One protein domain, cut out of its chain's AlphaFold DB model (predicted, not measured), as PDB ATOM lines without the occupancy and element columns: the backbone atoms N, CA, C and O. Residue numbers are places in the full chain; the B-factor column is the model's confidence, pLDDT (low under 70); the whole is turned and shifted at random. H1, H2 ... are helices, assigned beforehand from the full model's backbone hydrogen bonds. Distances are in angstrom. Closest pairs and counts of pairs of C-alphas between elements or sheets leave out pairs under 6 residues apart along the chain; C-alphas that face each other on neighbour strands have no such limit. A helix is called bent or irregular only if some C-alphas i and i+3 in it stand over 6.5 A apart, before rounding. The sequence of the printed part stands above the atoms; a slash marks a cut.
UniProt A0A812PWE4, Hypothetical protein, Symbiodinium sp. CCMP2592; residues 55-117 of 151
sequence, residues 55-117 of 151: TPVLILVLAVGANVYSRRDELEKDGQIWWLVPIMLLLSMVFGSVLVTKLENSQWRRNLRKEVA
ATOM      1  N   THR A  55     -24.415 -10.593  -8.086       72.19
ATOM      2  CA  THR A  55     -23.519 -11.374  -8.953       72.19
ATOM      3  C   THR A  55     -22.415 -10.546  -9.633       72.19
ATOM      4  O   THR A  55     -21.269 -10.985  -9.596       72.19
ATOM      5  N   PRO A  56     -22.676  -9.357 -10.215       74.38
ATOM      6  CA  PRO A  56     -21.604  -8.547 -10.800       74.38
ATOM      7  C   PRO A  56     -20.601  -8.032  -9.758       74.38
ATOM      8  O   PRO A  56     -19.405  -8.014 -10.037       74.38
ATOM      9  N   VAL A  57     -21.047  -7.685  -8.544       74.31
ATOM     10  CA  VAL A  57     -20.134  -7.288  -7.458       74.31
ATOM     11  C   VAL A  57     -19.303  -8.476  -6.981       74.31
ATOM     12  O   VAL A  57     -18.104  -8.331  -6.773       74.31
ATOM     13  N   LEU A  58     -19.892  -9.671  -6.903       71.56
ATOM     14  CA  LEU A  58     -19.158 -10.904  -6.602       71.56
ATOM     15  C   LEU A  58     -18.060 -11.187  -7.635       71.56
ATOM     16  O   LEU A  58     -16.934 -11.506  -7.258       71.56
ATOM     17  N   ILE A  59     -18.365 -11.035  -8.926       77.38
ATOM     18  CA  ILE A  59     -17.393 -11.216 -10.016       77.38
ATOM     19  C   ILE A  59     -16.286 -10.161  -9.933       77.38
ATOM     20  O   ILE A  59     -15.113 -10.495 -10.087       77.38
ATOM     21  N   LEU A  60     -16.632  -8.905  -9.644       77.44
ATOM     22  CA  LEU A  60     -15.658  -7.829  -9.472       77.44
ATOM     23  C   LEU A  60     -14.724  -8.103  -8.285       77.44
ATOM     24  O   LEU A  60     -13.512  -7.972  -8.424       77.44
ATOM     25  N   VAL A  61     -15.264  -8.536  -7.143       76.62
ATOM     26  CA  VAL A  61     -14.473  -8.906  -5.958       76.62
ATOM     27  C   VAL A  61     -13.539 -10.076  -6.270       76.62
ATOM     28  O   VAL A  61     -12.373 -10.035  -5.888       76.62
ATOM     29  N   LEU A  62     -14.003 -11.078  -7.019       76.69
ATOM     30  CA  LEU A  62     -13.172 -12.186  -7.499       76.69
ATOM     31  C   LEU A  62     -12.047 -11.714  -8.431       76.69
ATOM     32  O   LEU A  62     -10.907 -12.140  -8.269       76.69
ATOM     33  N   ALA A  63     -12.335 -10.815  -9.373       78.69
ATOM     34  CA  ALA A  63     -11.347 -10.281 -10.310       78.69
ATOM     35  C   ALA A  63     -10.292  -9.398  -9.619       78.69
ATOM     36  O   ALA A  63      -9.104  -9.462  -9.951       78.69
ATOM     37  N   VAL A  64     -10.709  -8.600  -8.632       79.12
ATOM     38  CA  VAL A  64      -9.808  -7.812  -7.781       79.12
ATOM     39  C   VAL A  64      -8.974  -8.741  -6.901       79.12
ATOM     40  O   VAL A  64      -7.758  -8.584  -6.844       79.12
ATOM     41  N   GLY A  65      -9.590  -9.752  -6.286       75.88
ATOM     42  CA  GLY A  65      -8.892 -10.766  -5.498       75.88
ATOM     43  C   GLY A  65      -7.844 -11.523  -6.315       75.88
ATOM     44  O   GLY A  65      -6.722 -11.697  -5.850       75.88
ATOM     45  N   ALA A  66      -8.164 -11.892  -7.559       76.81
ATOM     46  CA  ALA A  66      -7.222 -12.527  -8.476       76.81
ATOM     47  C   ALA A  66      -6.046 -11.602  -8.828       76.81
ATOM     48  O   ALA A  66      -4.901 -12.036  -8.772       76.81
ATOM     49  N   ASN A  67      -6.298 -10.317  -9.108       78.50
ATOM     50  CA  ASN A  67      -5.234  -9.342  -9.381       78.50
ATOM     51  C   ASN A  67      -4.324  -9.102  -8.169       78.50
ATOM     52  O   ASN A  67      -3.106  -9.011  -8.318       78.50
ATOM     53  N   VAL A  68      -4.901  -9.017  -6.970       72.69
ATOM     54  CA  VAL A  68      -4.141  -8.879  -5.721       72.69
ATOM     55  C   VAL A  68      -3.325 -10.142  -5.445       72.69
ATOM     56  O   VAL A  68      -2.165 -10.043  -5.054       72.69
ATOM     57  N   TYR A  69      -3.882 -11.324  -5.716       71.06
ATOM     58  CA  TYR A  69      -3.166 -12.593  -5.596       71.06
ATOM     59  C   TYR A  69      -1.997 -12.696  -6.587       71.06
ATOM     60  O   TYR A  69      -0.923 -13.157  -6.218       71.06
ATOM     61  N   SER A  70      -2.153 -12.203  -7.819       74.12
ATOM     62  CA  SER A  70      -1.065 -12.166  -8.806       74.12
ATOM     63  C   SER A  70       0.084 -11.228  -8.422       74.12
ATOM     64  O   SER A  70       1.201 -11.437  -8.879       74.12
ATOM     65  N   ARG A  71      -0.165 -10.215  -7.581       71.44
ATOM     66  CA  ARG A  71       0.855  -9.278  -7.068       71.44
ATOM     67  C   ARG A  71       1.282  -9.574  -5.630       71.44
ATOM     68  O   ARG A  71       1.901  -8.736  -4.978       71.44
ATOM     69  N   ARG A  72       0.940 -10.759  -5.120       68.00
ATOM     70  CA  ARG A  72       1.196 -11.163  -3.735       68.00
ATOM     71  C   ARG A  72       2.678 -11.044  -3.365       68.00
ATOM     72  O   ARG A  72       2.975 -10.485  -2.319       68.00
ATOM     73  N   ASP A  73       3.580 -11.486  -4.237       66.06
ATOM     74  CA  ASP A  73       5.028 -11.488  -3.970       66.06
ATOM     75  C   ASP A  73       5.631 -10.070  -3.880       66.06
ATOM     76  O   ASP A  73       6.631  -9.852  -3.193       66.06
ATOM     77  N   GLU A  74       5.018  -9.090  -4.551       66.56
ATOM     78  CA  GLU A  74       5.394  -7.672  -4.466       66.56
ATOM     79  C   GLU A  74       4.831  -7.039  -3.183       66.56
ATOM     80  O   GLU A  74       5.550  -6.370  -2.443       66.56
ATOM     81  N   LEU A  75       3.571  -7.338  -2.854       61.88
ATOM     82  CA  LEU A  75       2.891  -6.864  -1.641       61.88
ATOM     83  C   LEU A  75       3.475  -7.447  -0.343       61.88
ATOM     84  O   LEU A  75       3.331  -6.849   0.727       61.88
ATOM     85  N   GLU A  76       4.112  -8.617  -0.424       62.47
ATOM     86  CA  GLU A  76       4.788  -9.273   0.698       62.47
ATOM     87  C   GLU A  76       6.108  -8.571   1.049       62.47
ATOM     88  O   GLU A  76       6.435  -8.445   2.229       62.47
ATOM     89  N   LYS A  77       6.819  -8.022   0.051       64.62
ATOM     90  CA  LYS A  77       8.052  -7.241   0.258       64.62
ATOM     91  C   LYS A  77       7.796  -5.874   0.889       64.62
ATOM     92  O   LYS A  77       8.597  -5.437   1.710       64.62
ATOM     93  N   ASP A  78       6.670  -5.245   0.562       67.00
ATOM     94  CA  ASP A  78       6.310  -3.912   1.062       67.00
ATOM     95  C   ASP A  78       5.606  -3.939   2.435       67.00
ATOM     96  O   ASP A  78       5.191  -2.904   2.955       67.00
ATOM     97  N   GLY A  79       5.424  -5.120   3.046       65.88
ATOM     98  CA  GLY A  79       4.724  -5.273   4.332       65.88
ATOM     99  C   GLY A  79       3.217  -4.967   4.272       65.88
ATOM    100  O   GLY A  79       2.507  -5.096   5.270       65.88
ATOM    101  N   GLN A  80       2.702  -4.623   3.090       66.44
ATOM    102  CA  GLN A  80       1.306  -4.280   2.822       66.44
ATOM    103  C   GLN A  80       0.372  -5.501   2.935       66.44
ATOM    104  O   GLN A  80      -0.841  -5.362   3.082       66.44
ATOM    105  N   ILE A  81       0.921  -6.717   2.926       69.25
ATOM    106  CA  ILE A  81       0.141  -7.954   3.031       69.25
ATOM    107  C   ILE A  81      -0.473  -8.176   4.421       69.25
ATOM    108  O   ILE A  81      -1.526  -8.808   4.536       69.25
ATOM    109  N   TRP A  82       0.132  -7.610   5.471       71.19
ATOM    110  CA  TRP A  82      -0.268  -7.848   6.863       71.19
ATOM    111  C   TRP A  82      -1.663  -7.309   7.203       71.19
ATOM    112  O   TRP A  82      -2.388  -7.929   7.977       71.19
ATOM    113  N   TRP A  83      -2.075  -6.189   6.602       74.06
ATOM    114  CA  TRP A  83      -3.419  -5.627   6.795       74.06
ATOM    115  C   TRP A  83      -4.444  -6.168   5.787       74.06
ATOM    116  O   TRP A  83      -5.647  -6.104   6.030       74.06
ATOM    117  N   LEU A  84      -3.984  -6.745   4.675       75.12
ATOM    118  CA  LEU A  84      -4.842  -7.247   3.604       75.12
ATOM    119  C   LEU A  84      -5.430  -8.630   3.941       75.12
ATOM    120  O   LEU A  84      -6.592  -8.906   3.641       75.12
ATOM    121  N   VAL A  85      -4.660  -9.465   4.648       75.81
ATOM    122  CA  VAL A  85      -5.086 -10.780   5.159       75.81
ATOM    123  C   VAL A  85      -6.337 -10.703   6.054       75.81
ATOM    124  O   VAL A  85      -7.309 -11.398   5.748       75.81
ATOM    125  N   PRO A  86      -6.396  -9.872   7.118       80.12
ATOM    126  CA  PRO A  86      -7.588  -9.798   7.966       80.12
ATOM    127  C   PRO A  86      -8.811  -9.235   7.228       80.12
ATOM    128  O   PRO A  86      -9.932  -9.670   7.488       80.12
ATOM    129  N   ILE A  87      -8.623  -8.328   6.263       82.31
ATOM    130  CA  ILE A  87      -9.727  -7.791   5.451       82.31
ATOM    131  C   ILE A  87     -10.314  -8.869   4.539       82.31
ATOM    132  O   ILE A  87     -11.535  -9.012   4.467       82.31
ATOM    133  N   MET A  88      -9.470  -9.660   3.874       78.69
ATOM    134  CA  MET A  88      -9.935 -10.772   3.041       78.69
ATOM    135  C   MET A  88     -10.599 -11.880   3.862       78.69
ATOM    136  O   MET A  88     -11.562 -12.487   3.395       78.69
ATOM    137  N   LEU A  89     -10.147 -12.111   5.096       81.12
ATOM    138  CA  LEU A  89     -10.790 -13.041   6.026       81.12
ATOM    139  C   LEU A  89     -12.198 -12.566   6.426       81.12
ATOM    140  O   LEU A  89     -13.148 -13.343   6.397       81.12
ATOM    141  N   LEU A  90     -12.355 -11.283   6.760       84.25
ATOM    142  CA  LEU A  90     -13.664 -10.711   7.089       84.25
ATOM    143  C   LEU A  90     -14.606 -10.740   5.881       84.25
ATOM    144  O   LEU A  90     -15.770 -11.122   6.010       84.25
ATOM    145  N   LEU A  91     -14.097 -10.398   4.696       80.69
ATOM    146  CA  LEU A  91     -14.867 -10.477   3.457       80.69
ATOM    147  C   LEU A  91     -15.294 -11.913   3.153       80.69
ATOM    148  O   LEU A  91     -16.458 -12.122   2.822       80.69
ATOM    149  N   SER A  92     -14.416 -12.909   3.298       76.31
ATOM    150  CA  SER A  92     -14.766 -14.310   3.030       76.31
ATOM    151  C   SER A  92     -15.816 -14.847   4.004       76.31
ATOM    152  O   SER A  92     -16.701 -15.594   3.592       76.31
ATOM    153  N   MET A  93     -15.789 -14.411   5.264       79.81
ATOM    154  CA  MET A  93     -16.783 -14.791   6.267       79.81
ATOM    155  C   MET A  93     -18.167 -14.202   5.949       79.81
ATOM    156  O   MET A  93     -19.174 -14.914   5.986       79.81
ATOM    157  N   VAL A  94     -18.221 -12.925   5.554       81.31
ATOM    158  CA  VAL A  94     -19.469 -12.261   5.141       81.31
ATOM    159  C   VAL A  94     -19.995 -12.850   3.831       81.31
ATOM    160  O   VAL A  94     -21.174 -13.197   3.736       81.31
ATOM    161  N   PHE A  95     -19.133 -13.031   2.829       77.06
ATOM    162  CA  PHE A  95     -19.526 -13.614   1.549       77.06
ATOM    163  C   PHE A  95     -19.945 -15.077   1.676       77.06
ATOM    164  O   PHE A  95     -20.939 -15.464   1.064       77.06
ATOM    165  N   GLY A  96     -19.256 -15.871   2.497       74.19
ATOM    166  CA  GLY A  96     -19.615 -17.259   2.785       74.19
ATOM    167  C   GLY A  96     -21.002 -17.370   3.418       74.19
ATOM    168  O   GLY A  96     -21.826 -18.150   2.946       74.19
ATOM    169  N   SER A  97     -21.307 -16.527   4.410       72.62
ATOM    170  CA  SER A  97     -22.633 -16.481   5.042       72.62
ATOM    171  C   SER A  97     -23.745 -16.154   4.039       72.62
ATOM    172  O   SER A  97     -24.777 -16.830   3.993       72.62
ATOM    173  N   VAL A  98     -23.528 -15.163   3.174       72.31
ATOM    174  CA  VAL A  98     -24.504 -14.771   2.149       72.31
ATOM    175  C   VAL A  98     -24.691 -15.861   1.093       72.31
ATOM    176  O   VAL A  98     -25.825 -16.131   0.690       72.31
ATOM    177  N   LEU A  99     -23.604 -16.484   0.634       69.81
ATOM    178  CA  LEU A  99     -23.645 -17.567  -0.350       69.81
ATOM    179  C   LEU A  99     -24.438 -18.759   0.175       69.81
ATOM    180  O   LEU A  99     -25.340 -19.222  -0.522       69.81
ATOM    181  N   VAL A 100     -24.168 -19.194   1.409       69.06
ATOM    182  CA  VAL A 100     -24.906 -20.284   2.068       69.06
ATOM    183  C   VAL A 100     -26.383 -19.923   2.206       69.06
ATOM    184  O   VAL A 100     -27.248 -20.685   1.780       69.06
ATOM    185  N   THR A 101     -26.685 -18.709   2.667       64.69
ATOM    186  CA  THR A 101     -28.071 -18.243   2.829       64.69
ATOM    187  C   THR A 101     -28.831 -18.205   1.497       64.69
ATOM    188  O   THR A 101     -30.010 -18.559   1.445       64.69
ATOM    189  N   LYS A 102     -28.195 -17.800   0.388       64.25
ATOM    190  CA  LYS A 102     -28.836 -17.817  -0.940       64.25
ATOM    191  C   LYS A 102     -28.952 -19.230  -1.524       64.25
ATOM    192  O   LYS A 102     -29.956 -19.521  -2.179       64.25
ATOM    193  N   LEU A 103     -27.976 -20.103  -1.287       63.81
ATOM    194  CA  LEU A 103     -28.006 -21.499  -1.736       63.81
ATOM    195  C   LEU A 103     -29.136 -22.278  -1.058       63.81
ATOM    196  O   LEU A 103     -29.988 -22.834  -1.750       63.81
ATOM    197  N   GLU A 104     -29.205 -22.243   0.270       56.56
ATOM    198  CA  GLU A 104     -30.199 -23.007   1.031       56.56
ATOM    199  C   GLU A 104     -31.617 -22.467   0.818       56.56
ATOM    200  O   GLU A 104     -32.545 -23.225   0.531       56.56
ATOM    201  N   ASN A 105     -31.797 -21.145   0.845       58.16
ATOM    202  CA  ASN A 105     -33.123 -20.541   0.718       58.16
ATOM    203  C   ASN A 105     -33.723 -20.695  -0.696       58.16
ATOM    204  O   ASN A 105     -34.943 -20.797  -0.853       58.16
ATOM    205  N   SER A 106     -32.892 -20.724  -1.745       58.28
ATOM    206  CA  SER A 106     -33.382 -20.822  -3.128       58.28
ATOM    207  C   SER A 106     -33.796 -22.238  -3.519       58.28
ATOM    208  O   SER A 106     -34.796 -22.403  -4.225       58.28
ATOM    209  N   GLN A 107     -33.080 -23.259  -3.048       57.88
ATOM    210  CA  GLN A 107     -33.430 -24.647  -3.337       57.88
ATOM    211  C   GLN A 107     -34.581 -25.129  -2.458       57.88
ATOM    212  O   GLN A 107     -35.540 -25.686  -2.991       57.88
ATOM    213  N   TRP A 108     -34.564 -24.817  -1.159       64.12
ATOM    214  CA  TRP A 108     -35.614 -25.225  -0.225       64.12
ATOM    215  C   TRP A 108     -36.985 -24.654  -0.605       64.12
ATOM    216  O   TRP A 108     -37.959 -25.395  -0.716       64.12
ATOM    217  N   ARG A 109     -37.084 -23.349  -0.901       64.62
ATOM    218  CA  ARG A 109     -38.371 -22.731  -1.283       64.62
ATOM    219  C   ARG A 109     -38.892 -23.230  -2.626       64.62
ATOM    220  O   ARG A 109     -40.102 -23.364  -2.797       64.62
ATOM    221  N   ARG A 110     -38.003 -23.503  -3.586       65.19
ATOM    222  CA  ARG A 110     -38.396 -24.080  -4.881       65.19
ATOM    223  C   ARG A 110     -38.853 -25.524  -4.731       65.19
ATOM    224  O   ARG A 110     -39.804 -25.906  -5.404       65.19
ATOM    225  N   ASN A 111     -38.204 -26.299  -3.866       75.06
ATOM    226  CA  ASN A 111     -38.579 -27.685  -3.631       75.06
ATOM    227  C   ASN A 111     -39.896 -27.781  -2.847       75.06
ATOM    228  O   ASN A 111     -40.798 -28.473  -3.298       75.06
ATOM    229  N   LEU A 112     -40.088 -26.957  -1.811       68.88
ATOM    230  CA  LEU A 112     -41.364 -26.857  -1.093       68.88
ATOM    231  C   LEU A 112     -42.537 -26.489  -2.007       68.88
ATOM    232  O   LEU A 112     -43.584 -27.117  -1.937       68.88
ATOM    233  N   ARG A 113     -42.385 -25.500  -2.903       74.75
ATOM    234  CA  ARG A 113     -43.465 -25.143  -3.847       74.75
ATOM    235  C   ARG A 113     -43.810 -26.297  -4.794       74.75
ATOM    236  O   ARG A 113     -44.966 -26.441  -5.178       74.75
ATOM    237  N   LYS A 114     -42.825 -27.118  -5.174       74.44
ATOM    238  CA  LYS A 114     -43.041 -28.308  -6.011       74.44
ATOM    239  C   LYS A 114     -43.699 -29.443  -5.230       74.44
ATOM    240  O   LYS A 114     -44.594 -30.086  -5.768       74.44
ATOM    241  N   GLU A 115     -43.277 -29.670  -3.992       73.44
ATOM    242  CA  GLU A 115     -43.832 -30.697  -3.109       73.44
ATOM    243  C   GLU A 115     -45.279 -30.375  -2.730       73.44
ATOM    244  O   GLU A 115     -46.146 -31.217  -2.939       73.44
ATOM    245  N   VAL A 116     -45.576 -29.131  -2.336       74.44
ATOM    246  CA  VAL A 116     -46.947 -28.667  -2.065       74.44
ATOM    247  C   VAL A 116     -47.827 -28.802  -3.309       74.44
ATOM    248  O   VAL A 116     -48.897 -29.397  -3.235       74.44
ATOM    249  N   ALA A 117     -47.366 -28.359  -4.484       70.88
ATOM    250  CA  ALA A 117     -48.142 -28.504  -5.718       70.88
ATOM    251  C   ALA A 117     -48.369 -29.976  -6.123       70.88
ATOM    252  O   ALA A 117     -49.378 -30.303  -6.753       70.88
TER     253      ALA A 117
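Overview. This is residues 55 to 117 of the 151 residues of the protein "Hypothetical protein" of Symbiodinium sp. CCMP2592 (UniProt A0A812PWE4). One very long helix, H3, makes the length of an open, lopsided fold: the shorter helix H1 runs out to a turn that holds the little helix H2, and H3 folds back from there past H1, near it but with a gap between them. Beyond that, residues 96 to 117 of H3 stick out as a free arm. The printed part has 63 residues with three named helices, H1, H2 and H3 along the chain, and no named strand; the class is all helix. The whole is extended, with a radius of gyration of the C-alphas of 17.6 A, and it spans 60 by 19 by 14 A.

Arrangement. H3, residues 81 to 117, is the longest helix and touches no other helix. H1, residues 55 to 70, is near H3: no pair of their C-alphas is within 8 A, but 5 pairs are within 10 A. H2, residues 72 to 77, is close to H3 but not clearly touching it, with 2 pairs of C-alphas within 8 A. The closest C-alphas of H2 and H3 are those of Leu 75 and Ile 81, 5.5 A apart. H2 and H3 run opposite ways at a shallow tilt of 26 degrees. H1 and H2 meet only through their link. Residues 96 to 117, which belong to H3, stand free. In H1 every O i to N i+4 pair is within hydrogen-bond range; in H2 1 of 2 such pairs is, and in H3 31 of 33.

Along the chain. H3 has 37 residues and measures 53.2 A from C-alpha 81 at (0.141, -7.954, 3.031) to C-alpha 117 at (-48.142, -28.504, -5.718). It is neither bent nor irregular, but only just: C-alphas 83 and 86 are 6.0 A apart. H1 has 16 residues, Thr 55 to Ser 70, and measures 22.5 A; its C-alpha 55 is at (-23.519, -11.374, -8.953). H2 has 6 residues, Arg 72 to Lys 77, and measures 8.9 A.

Size, cuts and confidence. The outline is a rod, and the two C-alphas farthest apart are those of Lys 77 and Ala 117, at 60.4 A. Without residues 96 to 117, the remaining body of 41 residues spans 33 by 18 by 8 A, with a radius of gyration of 11.0 A. The printed part has no cut, and the links H1 to H2 and H2 to H3 are both tight, with 1 and 3 residues between the helices. The mean pLDDT of the printed part is 71.8; in this predicted model 23 residues are under 70, namely residues 72 to 81, residues 99 to 110 and residue 112.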